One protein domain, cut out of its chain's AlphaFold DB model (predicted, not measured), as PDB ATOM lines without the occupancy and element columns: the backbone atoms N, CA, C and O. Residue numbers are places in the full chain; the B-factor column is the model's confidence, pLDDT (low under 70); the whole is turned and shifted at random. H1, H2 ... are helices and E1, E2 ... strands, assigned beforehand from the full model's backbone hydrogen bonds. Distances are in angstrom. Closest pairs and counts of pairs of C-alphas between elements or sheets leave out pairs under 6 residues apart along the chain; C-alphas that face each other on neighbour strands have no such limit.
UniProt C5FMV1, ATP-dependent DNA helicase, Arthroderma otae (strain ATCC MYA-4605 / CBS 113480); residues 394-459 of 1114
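This is residues 394 to 459 of the 1114 residues of the protein "ATP-dependent DNA helicase" of Arthroderma otae (strain ATCC MYA-4605 / CBS 113480) (UniProt C5FMV1). Two short helices, H1 and H2, meet at a steep angle beside a small two-stranded hairpin, E4 and E5, and together they make a small body; a second hairpin, E2 and E3, lies off at one end of the longest axis, reached by a wide loop from the first strand, E1. The printed part has 66 residues, with two named helices and five named strands in the order E1, E2, E3, H1, H2, E4, E5. There are two separate antiparallel sheets of two strands, E2 - E3 and E4 - E5, and E1 pairs with no named strand. The class is mixed, helices and strands, though under half of the residues, 32 of 66, are in named elements. The whole is only just loose, close to compact, with a radius of gyration of the C-alphas of 13.1 A and spans of 35 by 31 by 24 A.

E1, residues 394 to 398, comes nearest to H1, residues 423 to 428, at the C-alphas of Leu 397 and Pro 423, 7.3 A apart. Its closest C-alphas to H2, residues 439 to 445, are those of Ile 395 and Leu 443, 7.6 A. E2, residues 409 to 411, and E3, residues 417 to 419, form a hairpin, antiparallel at 151 degrees, with N 410 and O 418 within hydrogen-bond range at 3.3 A. Both strands are apart from H2. H1 and H2 touch, closest at the C-alphas of Tyr 427 and Leu 439, 6.7 A; they run opposite ways at a steep tilt of 68 degrees, only just short of about perpendicular. In H1 and H2 every O i to N i+4 pair is within hydrogen-bond range. E4, residues 446 to 449, and E5, residues 451 to 454, form another hairpin, antiparallel at 152 degrees, with N 451 and O 449 at 2.8 A and N 447 and O 453 at 2.9 A. The closest C-alphas of H1 and E4 are those of Lys 426 and His 448, 6.7 A; those of H2 and E5 are His 445 and Arg 454, 5.7 A.

E1 begins at C-alpha 394, (-45.022, 28.344, -42.476), and spans 13.1 A. E2 and E3 have three residues each. H1 has six residues and begins at C-alpha 423, (-40.238, 18.080, -36.549). H2 is 10.1 A long, E4 9.6 A and E5 10.0 A, ending at C-alpha 454, (-45.089, 26.718, -25.543).

The two C-alphas farthest apart, those of Glu 414 and Asp 436, are 37.8 A from each other. The printed part has no cut and no long link. The mean pLDDT of the printed part is 70.1, and residues 401 to 421 and 448 to 451 are under 70.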
ATOM      1  N   VAL A 394     -44.662  29.608 -41.805       86.06
ATOM      2  CA  VAL A 394     -45.022  28.344 -42.476       86.06
ATOM      3  C   VAL A 394     -44.029  27.247 -42.101       86.06
ATOM      4  O   VAL A 394     -42.834  27.379 -42.370       86.06
ATOM      5  N   ILE A 395     -44.518  26.152 -41.516       82.00
ATOM      6  CA  ILE A 395     -43.732  24.940 -41.257       82.00
ATOM      7  C   ILE A 395     -43.965  23.940 -42.385       82.00
ATOM      8  O   ILE A 395     -45.101  23.569 -42.659       82.00
ATOM      9  N   LYS A 396     -42.882  23.457 -42.999       78.12
ATOM     10  CA  LYS A 396     -42.924  22.340 -43.954       78.12
ATOM     11  C   LYS A 396     -42.856  21.012 -43.179       78.12
ATOM     12  O   LYS A 396     -41.936  20.829 -42.379       78.12
ATOM     13  N   LEU A 397     -43.807  20.105 -43.408       79.31
ATOM     14  CA  LEU A 397     -43.839  18.752 -42.845       79.31
ATOM     15  C   LEU A 397     -43.774  17.719 -43.978       79.31
ATOM     16  O   LEU A 397     -44.644  17.705 -44.845       79.31
ATOM     17  N   GLN A 398     -42.750  16.858 -43.958       76.00
ATOM     18  CA  GLN A 398     -42.629  15.747 -44.905       76.00
ATOM     19  C   GLN A 398     -43.369  14.518 -44.373       76.00
ATOM     20  O   GLN A 398     -43.063  14.030 -43.280       76.00
ATOM     21  N   CYS A 399     -44.328  14.033 -45.155       75.75
ATOM     22  CA  CYS A 399     -45.263  12.977 -44.777       75.75
ATOM     23  C   CYS A 399     -44.949  11.610 -45.415       75.75
ATOM     24  O   CYS A 399     -45.577  10.613 -45.048       75.75
ATOM     25  N   ALA A 400     -43.975  11.549 -46.333       71.94
ATOM     26  CA  ALA A 400     -43.601  10.328 -47.050       71.94
ATOM     27  C   ALA A 400     -43.112   9.197 -46.105       71.94
ATOM     28  O   ALA A 400     -42.426   9.494 -45.121       71.94
ATOM     29  N   PRO A 401     -43.421   7.913 -46.396       60.19
ATOM     30  CA  PRO A 401     -43.027   6.769 -45.558       60.19
ATOM     31  C   PRO A 401     -41.510   6.535 -45.529       60.19
ATOM     32  O   PRO A 401     -40.933   6.270 -44.474       60.19
ATOM     33  N   GLU A 402     -40.852   6.683 -46.681       55.94
ATOM     34  CA  GLU A 402     -39.399   6.616 -46.813       55.94
ATOM     35  C   GLU A 402     -38.799   7.927 -46.310       55.94
ATOM     36  O   GLU A 402     -38.790   8.961 -46.984       55.94
ATOM     37  N   ARG A 403     -38.341   7.909 -45.057       54.72
ATOM     38  CA  ARG A 403     -37.725   9.061 -44.398       54.72
ATOM     39  C   ARG A 403     -36.351   9.338 -45.012       54.72
ATOM     40  O   ARG A 403     -35.323   9.023 -44.418       54.72
ATOM     41  N   ALA A 404     -36.312   9.943 -46.197       46.84
ATOM     42  CA  ALA A 404     -35.075  10.473 -46.748       46.84
ATOM     43  C   ALA A 404     -34.547  11.550 -45.789       46.84
ATOM     44  O   ALA A 404     -35.178  12.583 -45.567       46.84
ATOM     45  N   ALA A 405     -33.386  11.285 -45.196       43.94
ATOM     46  CA  ALA A 405     -32.685  12.105 -44.211       43.94
ATOM     47  C   ALA A 405     -32.165  13.461 -44.757       43.94
ATOM     48  O   ALA A 405     -31.147  13.970 -44.292       43.94
ATOM     49  N   SER A 406     -32.816  14.040 -45.768       44.88
ATOM     50  CA  SER A 406     -32.280  15.127 -46.595       44.88
ATOM     51  C   SER A 406     -32.582  16.538 -46.082       44.88
ATOM     52  O   SER A 406     -32.008  17.507 -46.591       44.88
ATOM     53  N   ASP A 407     -33.414  16.679 -45.048       46.47
ATOM     54  CA  ASP A 407     -33.748  17.979 -44.484       46.47
ATOM     55  C   ASP A 407     -33.256  18.148 -43.039       46.47
ATOM     56  O   ASP A 407     -33.458  17.320 -42.155       46.47
ATOM     57  N   VAL A 408     -32.678  19.331 -42.822       48.97
ATOM     58  CA  VAL A 408     -32.380  20.004 -41.552       48.97
ATOM     59  C   VAL A 408     -30.970  19.803 -40.960       48.97
ATOM     60  O   VAL A 408     -30.747  19.143 -39.946       48.97
ATOM     61  N   ALA A 409     -30.007  20.538 -41.525       46.47
ATOM     62  CA  ALA A 409     -28.854  21.029 -40.770       46.47
ATOM     63  C   ALA A 409     -28.859  22.566 -40.760       46.47
ATOM     64  O   ALA A 409     -28.785  23.184 -41.823       46.47
ATOM     65  N   GLN A 410     -28.956  23.179 -39.575       42.78
ATOM     66  CA  GLN A 410     -28.808  24.626 -39.392       42.78
ATOM     67  C   GLN A 410     -27.326  24.993 -39.257       42.78
ATOM     68  O   GLN A 410     -26.563  24.289 -38.592       42.78
ATOM     69  N   ILE A 411     -26.942  26.102 -39.892       41.41
ATOM     70  CA  ILE A 411     -25.641  26.749 -39.711       41.41
ATOM     71  C   ILE A 411     -25.813  27.807 -38.622       41.41
ATOM     72  O   ILE A 411     -26.671  28.682 -38.754       41.41
ATOM     73  N   THR A 412     -25.020  27.734 -37.556       41.69
ATOM     74  CA  THR A 412     -24.893  28.860 -36.622       41.69
ATOM     75  C   THR A 412     -24.057  29.971 -37.279       41.69
ATOM     76  O   THR A 412     -23.315  29.682 -38.224       41.69
ATOM     77  N   PRO A 413     -24.135  31.236 -36.836       38.50
ATOM     78  CA  PRO A 413     -23.306  32.324 -37.377       38.50
ATOM     79  C   PRO A 413     -21.801  31.982 -37.459       38.50
ATOM     80  O   PRO A 413     -21.091  32.475 -38.334       38.50
ATOM     81  N   GLU A 414     -21.338  31.051 -36.620       38.31
ATOM     82  CA  GLU A 414     -19.965  30.552 -36.497       38.31
ATOM     83  C   GLU A 414     -19.603  29.419 -37.484       38.31
ATOM     84  O   GLU A 414     -18.490  28.901 -37.451       38.31
ATOM     85  N   ARG A 415     -20.495  29.061 -38.422       42.84
ATOM     86  CA  ARG A 415     -20.260  28.087 -39.515       42.84
ATOM     87  C   ARG A 415     -20.153  26.609 -39.098       42.84
ATOM     88  O   ARG A 415     -19.664  25.793 -39.890       42.84
ATOM     89  N   GLU A 416     -20.666  26.234 -37.928       41.62
ATOM     90  CA  GLU A 416     -20.798  24.832 -37.508       41.62
ATOM     91  C   GLU A 416     -22.057  24.165 -38.084       41.62
ATOM     92  O   GLU A 416     -23.106  24.793 -38.228       41.62
ATOM     93  N   ILE A 417     -21.959  22.873 -38.417       48.06
ATOM     94  CA  ILE A 417     -23.086  22.068 -38.911       48.06
ATOM     95  C   ILE A 417     -23.659  21.276 -37.740       48.06
ATOM     96  O   ILE A 417     -23.060  20.291 -37.310       48.06
ATOM     97  N   ARG A 418     -24.852  21.650 -37.268       52.56
ATOM     98  CA  ARG A 418     -25.632  20.804 -36.354       52.56
ATOM     99  C   ARG A 418     -26.753  20.110 -37.120       52.56
ATOM    100  O   ARG A 418     -27.650  20.771 -37.651       52.56
ATOM    101  N   ARG A 419     -26.731  18.769 -37.152       57.72
ATOM    102  CA  ARG A 419     -27.891  17.966 -37.571       57.72
ATOM    103  C   ARG A 419     -29.029  18.314 -36.624       57.72
ATOM    104  O   ARG A 419     -28.940  18.096 -35.418       57.72
ATOM    105  N   THR A 420     -30.062  18.939 -37.161       59.19
ATOM    106  CA  THR A 420     -31.191  19.382 -36.355       59.19
ATOM    107  C   THR A 420     -32.235  18.284 -36.427       59.19
ATOM    108  O   THR A 420     -32.551  17.821 -37.517       59.19
ATOM    109  N   ARG A 421     -32.770  17.859 -35.281       67.44
ATOM    110  CA  ARG A 421     -33.855  16.871 -35.260       67.44
ATOM    111  C   ARG A 421     -35.026  17.346 -36.131       67.44
ATOM    112  O   ARG A 421     -35.379  18.537 -36.082       67.44
ATOM    113  N   THR A 422     -35.619  16.440 -36.903       72.31
ATOM    114  CA  THR A 422     -36.813  16.724 -37.716       72.31
ATOM    115  C   THR A 422     -37.994  17.119 -36.816       72.31
ATOM    116  O   THR A 422     -37.974  16.830 -35.614       72.31
ATOM    117  N   PRO A 423     -39.037  17.798 -37.337       77.06
ATOM    118  CA  PRO A 423     -40.238  18.080 -36.549       77.06
ATOM    119  C   PRO A 423     -40.826  16.816 -35.899       77.06
ATOM    120  O   PRO A 423     -41.187  16.865 -34.725       77.06
ATOM    121  N   TRP A 424     -40.798  15.685 -36.614       77.31
ATOM    122  CA  TRP A 424     -41.189  14.366 -36.114       77.31
ATOM    123  C   TRP A 424     -40.310  13.875 -34.963       77.31
ATOM    124  O   TRP A 424     -40.822  13.561 -33.895       77.31
ATOM    125  N   GLU A 425     -38.985  13.860 -35.131       78.00
ATOM    126  CA  GLU A 425     -38.053  13.411 -34.083       78.00
ATOM    127  C   GLU A 425     -38.154  14.278 -32.817       78.00
ATOM    128  O   GLU A 425     -38.004  13.791 -31.695       78.00
ATOM    129  N   LYS A 426     -38.423  15.578 -32.978       81.31
ATOM    130  CA  LYS A 426     -38.654  16.497 -31.856       81.31
ATOM    131  C   LYS A 426     -39.973  16.207 -31.138       81.31
ATOM    132  O   LYS A 426     -40.004  16.260 -29.915       81.31
ATOM    133  N   TYR A 427     -41.032  15.877 -31.874       85.25
ATOM    134  CA  TYR A 427     -42.316  15.473 -31.298       85.25
ATOM    135  C   TYR A 427     -42.225  14.119 -30.576       85.25
ATOM    136  O   TYR A 427     -42.684  13.978 -29.446       85.25
ATOM    137  N   GLN A 428     -41.543  13.142 -31.176       81.81
ATOM    138  CA  GLN A 428     -41.316  11.824 -30.576       81.81
ATOM    139  C   GLN A 428     -40.384  11.862 -29.360       81.81
ATOM    140  O   GLN A 428     -40.358  10.898 -28.604       81.81
ATOM    141  N   SER A 429     -39.632  12.949 -29.148       82.00
ATOM    142  CA  SER A 429     -38.781  13.158 -27.966       82.00
ATOM    143  C   SER A 429     -39.389  14.110 -26.927       82.00
ATOM    144  O   SER A 429     -38.669  14.602 -26.059       82.00
ATOM    145  N   ARG A 430     -40.710  14.350 -26.980       87.44
ATOM    146  CA  ARG A 430     -41.430  15.180 -25.998       87.44
ATOM    147  C   ARG A 430     -41.353  14.602 -24.568       87.44
ATOM    148  O   ARG A 430     -41.193  13.387 -24.426       87.44
ATOM    149  N   PRO A 431     -41.425  15.435 -23.512       84.88
ATOM    150  CA  PRO A 431     -41.512  14.965 -22.125       84.88
ATOM    151  C   PRO A 431     -42.874  14.311 -21.832       84.88
ATOM    152  O   PRO A 431     -43.816  14.476 -22.606       84.88
ATOM    153  N   GLN A 432     -42.981  13.592 -20.711       82.25
ATOM    154  CA  GLN A 432     -44.203  12.876 -20.301       82.25
ATOM    155  C   GLN A 432     -45.414  13.813 -20.123       82.25
ATOM    156  O   GLN A 432     -46.542  13.446 -20.422       82.25
ATOM    157  N   GLU A 433     -45.169  15.066 -19.734       80.56
ATOM    158  CA  GLU A 433     -46.177  16.132 -19.615       80.56
ATOM    159  C   GLU A 433     -46.853  16.498 -20.951       80.56
ATOM    160  O   GLU A 433     -47.875  17.177 -20.962       80.56
ATOM    161  N   GLY A 434     -46.271  16.095 -22.086       80.81
ATOM    162  CA  GLY A 434     -46.798  16.362 -23.421       80.81
ATOM    163  C   GLY A 434     -47.441  15.151 -24.094       80.81
ATOM    164  O   GLY A 434     -47.610  15.191 -25.312       80.81
ATOM    165  N   GLU A 435     -47.734  14.061 -23.375       85.62
ATOM    166  CA  GLU A 435     -48.260  12.835 -23.999       85.62
ATOM    167  C   GLU A 435     -49.612  13.039 -24.683       85.62
ATOM    168  O   GLU A 435     -49.769  12.530 -25.790       85.62
ATOM    169  N   ASP A 436     -50.494  13.871 -24.121       86.56
ATOM    170  CA  ASP A 436     -51.841  14.152 -24.652       86.56
ATOM    171  C   ASP A 436     -51.855  15.119 -25.849       86.56
ATOM    172  O   ASP A 436     -52.908  15.467 -26.382       86.56
ATOM    173  N   ILE A 437     -50.690  15.613 -26.268       88.06
ATOM    174  CA  ILE A 437     -50.588  16.678 -27.266       88.06
ATOM    175  C   ILE A 437     -50.370  16.063 -28.636       88.06
ATOM    176  O   ILE A 437     -49.431  15.297 -28.832       88.06
ATOM    177  N   THR A 438     -51.220  16.442 -29.588       89.62
ATOM    178  CA  THR A 438     -51.165  15.974 -30.975       89.62
ATOM    179  C   THR A 438     -49.954  16.547 -31.717       89.62
ATOM    180  O   THR A 438     -49.389  17.584 -31.335       89.62
ATOM    181  N   LEU A 439     -49.550  15.922 -32.830       86.81
ATOM    182  CA  LEU A 439     -48.502  16.497 -33.677       86.81
ATOM    183  C   LEU A 439     -48.921  17.881 -34.188       86.81
ATOM    184  O   LEU A 439     -48.103  18.804 -34.214       86.81
ATOM    185  N   LEU A 440     -50.184  18.032 -34.590       86.44
ATOM    186  CA  LEU A 440     -50.712  19.288 -35.101       86.44
ATOM    187  C   LEU A 440     -50.576  20.417 -34.065       86.44
ATOM    188  O   LEU A 440     -50.071  21.499 -34.388       86.44
ATOM    189  N   ASP A 441     -50.938  20.149 -32.809       87.19
ATOM    190  CA  ASP A 441     -50.804  21.108 -31.710       87.19
ATOM    191  C   ASP A 441     -49.353  21.426 -31.384       87.19
ATOM    192  O   ASP A 441     -49.006  22.592 -31.155       87.19
ATOM    193  N   TYR A 442     -48.486  20.411 -31.410       87.56
ATOM    194  CA  TYR A 442     -47.050  20.594 -31.256       87.56
ATOM    195  C   TYR A 442     -46.496  21.557 -32.317       87.56
ATOM    196  O   TYR A 442     -45.827  22.540 -31.982       87.56
ATOM    197  N   LEU A 443     -46.811  21.320 -33.593       85.94
ATOM    198  CA  LEU A 443     -46.346  22.155 -34.699       85.94
ATOM    199  C   LEU A 443     -46.856  23.595 -34.562       85.94
ATOM    200  O   LEU A 443     -46.074  24.534 -34.742       85.94
ATOM    201  N   ARG A 444     -48.125  23.780 -34.179       84.00
ATOM    202  CA  ARG A 444     -48.754  25.098 -34.002       84.00
ATOM    203  C   ARG A 444     -48.173  25.888 -32.828       84.00
ATOM    204  O   ARG A 444     -47.833  27.061 -32.990       84.00
ATOM    205  N   HIS A 445     -48.030  25.262 -31.661       85.31
ATOM    206  CA  HIS A 445     -47.891  25.991 -30.396       85.31
ATOM    207  C   HIS A 445     -46.549  25.816 -29.682       85.31
ATOM    208  O   HIS A 445     -46.282  26.561 -28.736       85.31
ATOM    209  N   TYR A 446     -45.686  24.891 -30.110       85.19
ATOM    210  CA  TYR A 446     -44.482  24.525 -29.359       85.19
ATOM    211  C   TYR A 446     -43.178  24.734 -30.142       85.19
ATOM    212  O   TYR A 446     -43.126  24.754 -31.374       85.19
ATOM    213  N   ASN A 447     -42.090  24.936 -29.399       76.44
ATOM    214  CA  ASN A 447     -40.723  25.001 -29.906       76.44
ATOM    215  C   ASN A 447     -39.824  24.014 -29.160       76.44
ATOM    216  O   ASN A 447     -40.007  23.767 -27.971       76.44
ATOM    217  N   HIS A 448     -38.797  23.531 -29.860       68.81
ATOM    218  CA  HIS A 448     -37.783  22.628 -29.322       68.81
ATOM    219  C   HIS A 448     -36.387  23.277 -29.421       68.81
ATOM    220  O   HIS A 448     -35.518  22.810 -30.164       68.81
ATOM    221  N   ILE A 449     -36.187  24.398 -28.717       61.25
ATOM    222  CA  ILE A 449     -34.895  25.107 -28.631       61.25
ATOM    223  C   ILE A 449     -34.308  24.819 -27.248       61.25
ATOM    224  O   ILE A 449     -34.668  25.469 -26.271       61.25
ATOM    225  N   GLY A 450     -33.456  23.794 -27.151       63.72
ATOM    226  CA  GLY A 450     -32.879  23.309 -25.888       63.72
ATOM    227  C   GLY A 450     -33.870  22.548 -24.994       63.72
ATOM    228  O   GLY A 450     -33.552  21.459 -24.537       63.72
ATOM    229  N   GLN A 451     -35.078  23.081 -24.804       66.75
ATOM    230  CA  GLN A 451     -36.181  22.481 -24.047       66.75
ATOM    231  C   GLN A 451     -37.509  22.632 -24.803       66.75
ATOM    232  O   GLN A 451     -37.648  23.486 -25.685       66.75
ATOM    233  N   TRP A 452     -38.484  21.802 -24.436       79.44
ATOM    234  CA  TRP A 452     -39.842  21.831 -24.966       79.44
ATOM    235  C   TRP A 452     -40.623  22.985 -24.319       79.44
ATOM    236  O   TRP A 452     -40.787  23.011 -23.102       79.44
ATOM    237  N   ARG A 453     -41.028  23.998 -25.100       80.56
ATOM    238  CA  ARG A 453     -41.699  25.204 -24.570       80.56
ATOM    239  C   ARG A 453     -42.828  25.689 -25.472       80.56
ATOM    240  O   ARG A 453     -42.663  25.766 -26.693       80.56
ATOM    241  N   ARG A 454     -43.948  26.087 -24.860       82.44
ATOM    242  CA  ARG A 454     -45.089  26.718 -25.543       82.44
ATOM    243  C   ARG A 454     -44.738  28.145 -25.991       82.44
ATOM    244  O   ARG A 454     -43.983  28.845 -25.316       82.44
ATOM    245  N   ARG A 455     -45.288  28.594 -27.123       83.38
ATOM    246  CA  ARG A 455     -45.013  29.900 -27.755       83.38
ATOM    247  C   ARG A 455     -46.233  30.842 -27.736       83.38
ATOM    248  O   ARG A 455     -46.806  31.100 -28.790       83.38
ATOM    249  N   PRO A 456     -46.618  31.429 -26.593       73.69
ATOM    250  CA  PRO A 456     -47.810  32.282 -26.532       73.69
ATOM    251  C   PRO A 456     -47.658  33.631 -27.259       73.69
ATOM    252  O   PRO A 456     -48.652  34.234 -27.634       73.69
ATOM    253  N   ARG A 457     -46.424  34.127 -27.455       74.69
ATOM    254  CA  ARG A 457     -46.139  35.455 -28.046       74.69
ATOM    255  C   ARG A 457     -45.564  35.407 -29.467       74.69
ATOM    256  O   ARG A 457     -45.105  36.425 -29.976       74.69
ATOM    257  N   ALA A 458     -45.497  34.228 -30.082       78.31
ATOM    258  CA  ALA A 458     -44.921  34.078 -31.414       78.31
ATOM    259  C   ALA A 458     -45.964  34.240 -32.524       78.31
ATOM    260  O   ALA A 458     -47.161  34.125 -32.277       78.31
ATOM    261  N   LYS A 459     -45.493  34.447 -33.762       81.06
ATOM    262  CA  LYS A 459     -46.351  34.387 -34.951       81.06
ATOM    263  C   LYS A 459     -47.074  33.042 -35.011       81.06
ATOM    264  O   LYS A 459     -46.456  32.001 -34.772       81.06
TER     265      LYS A 459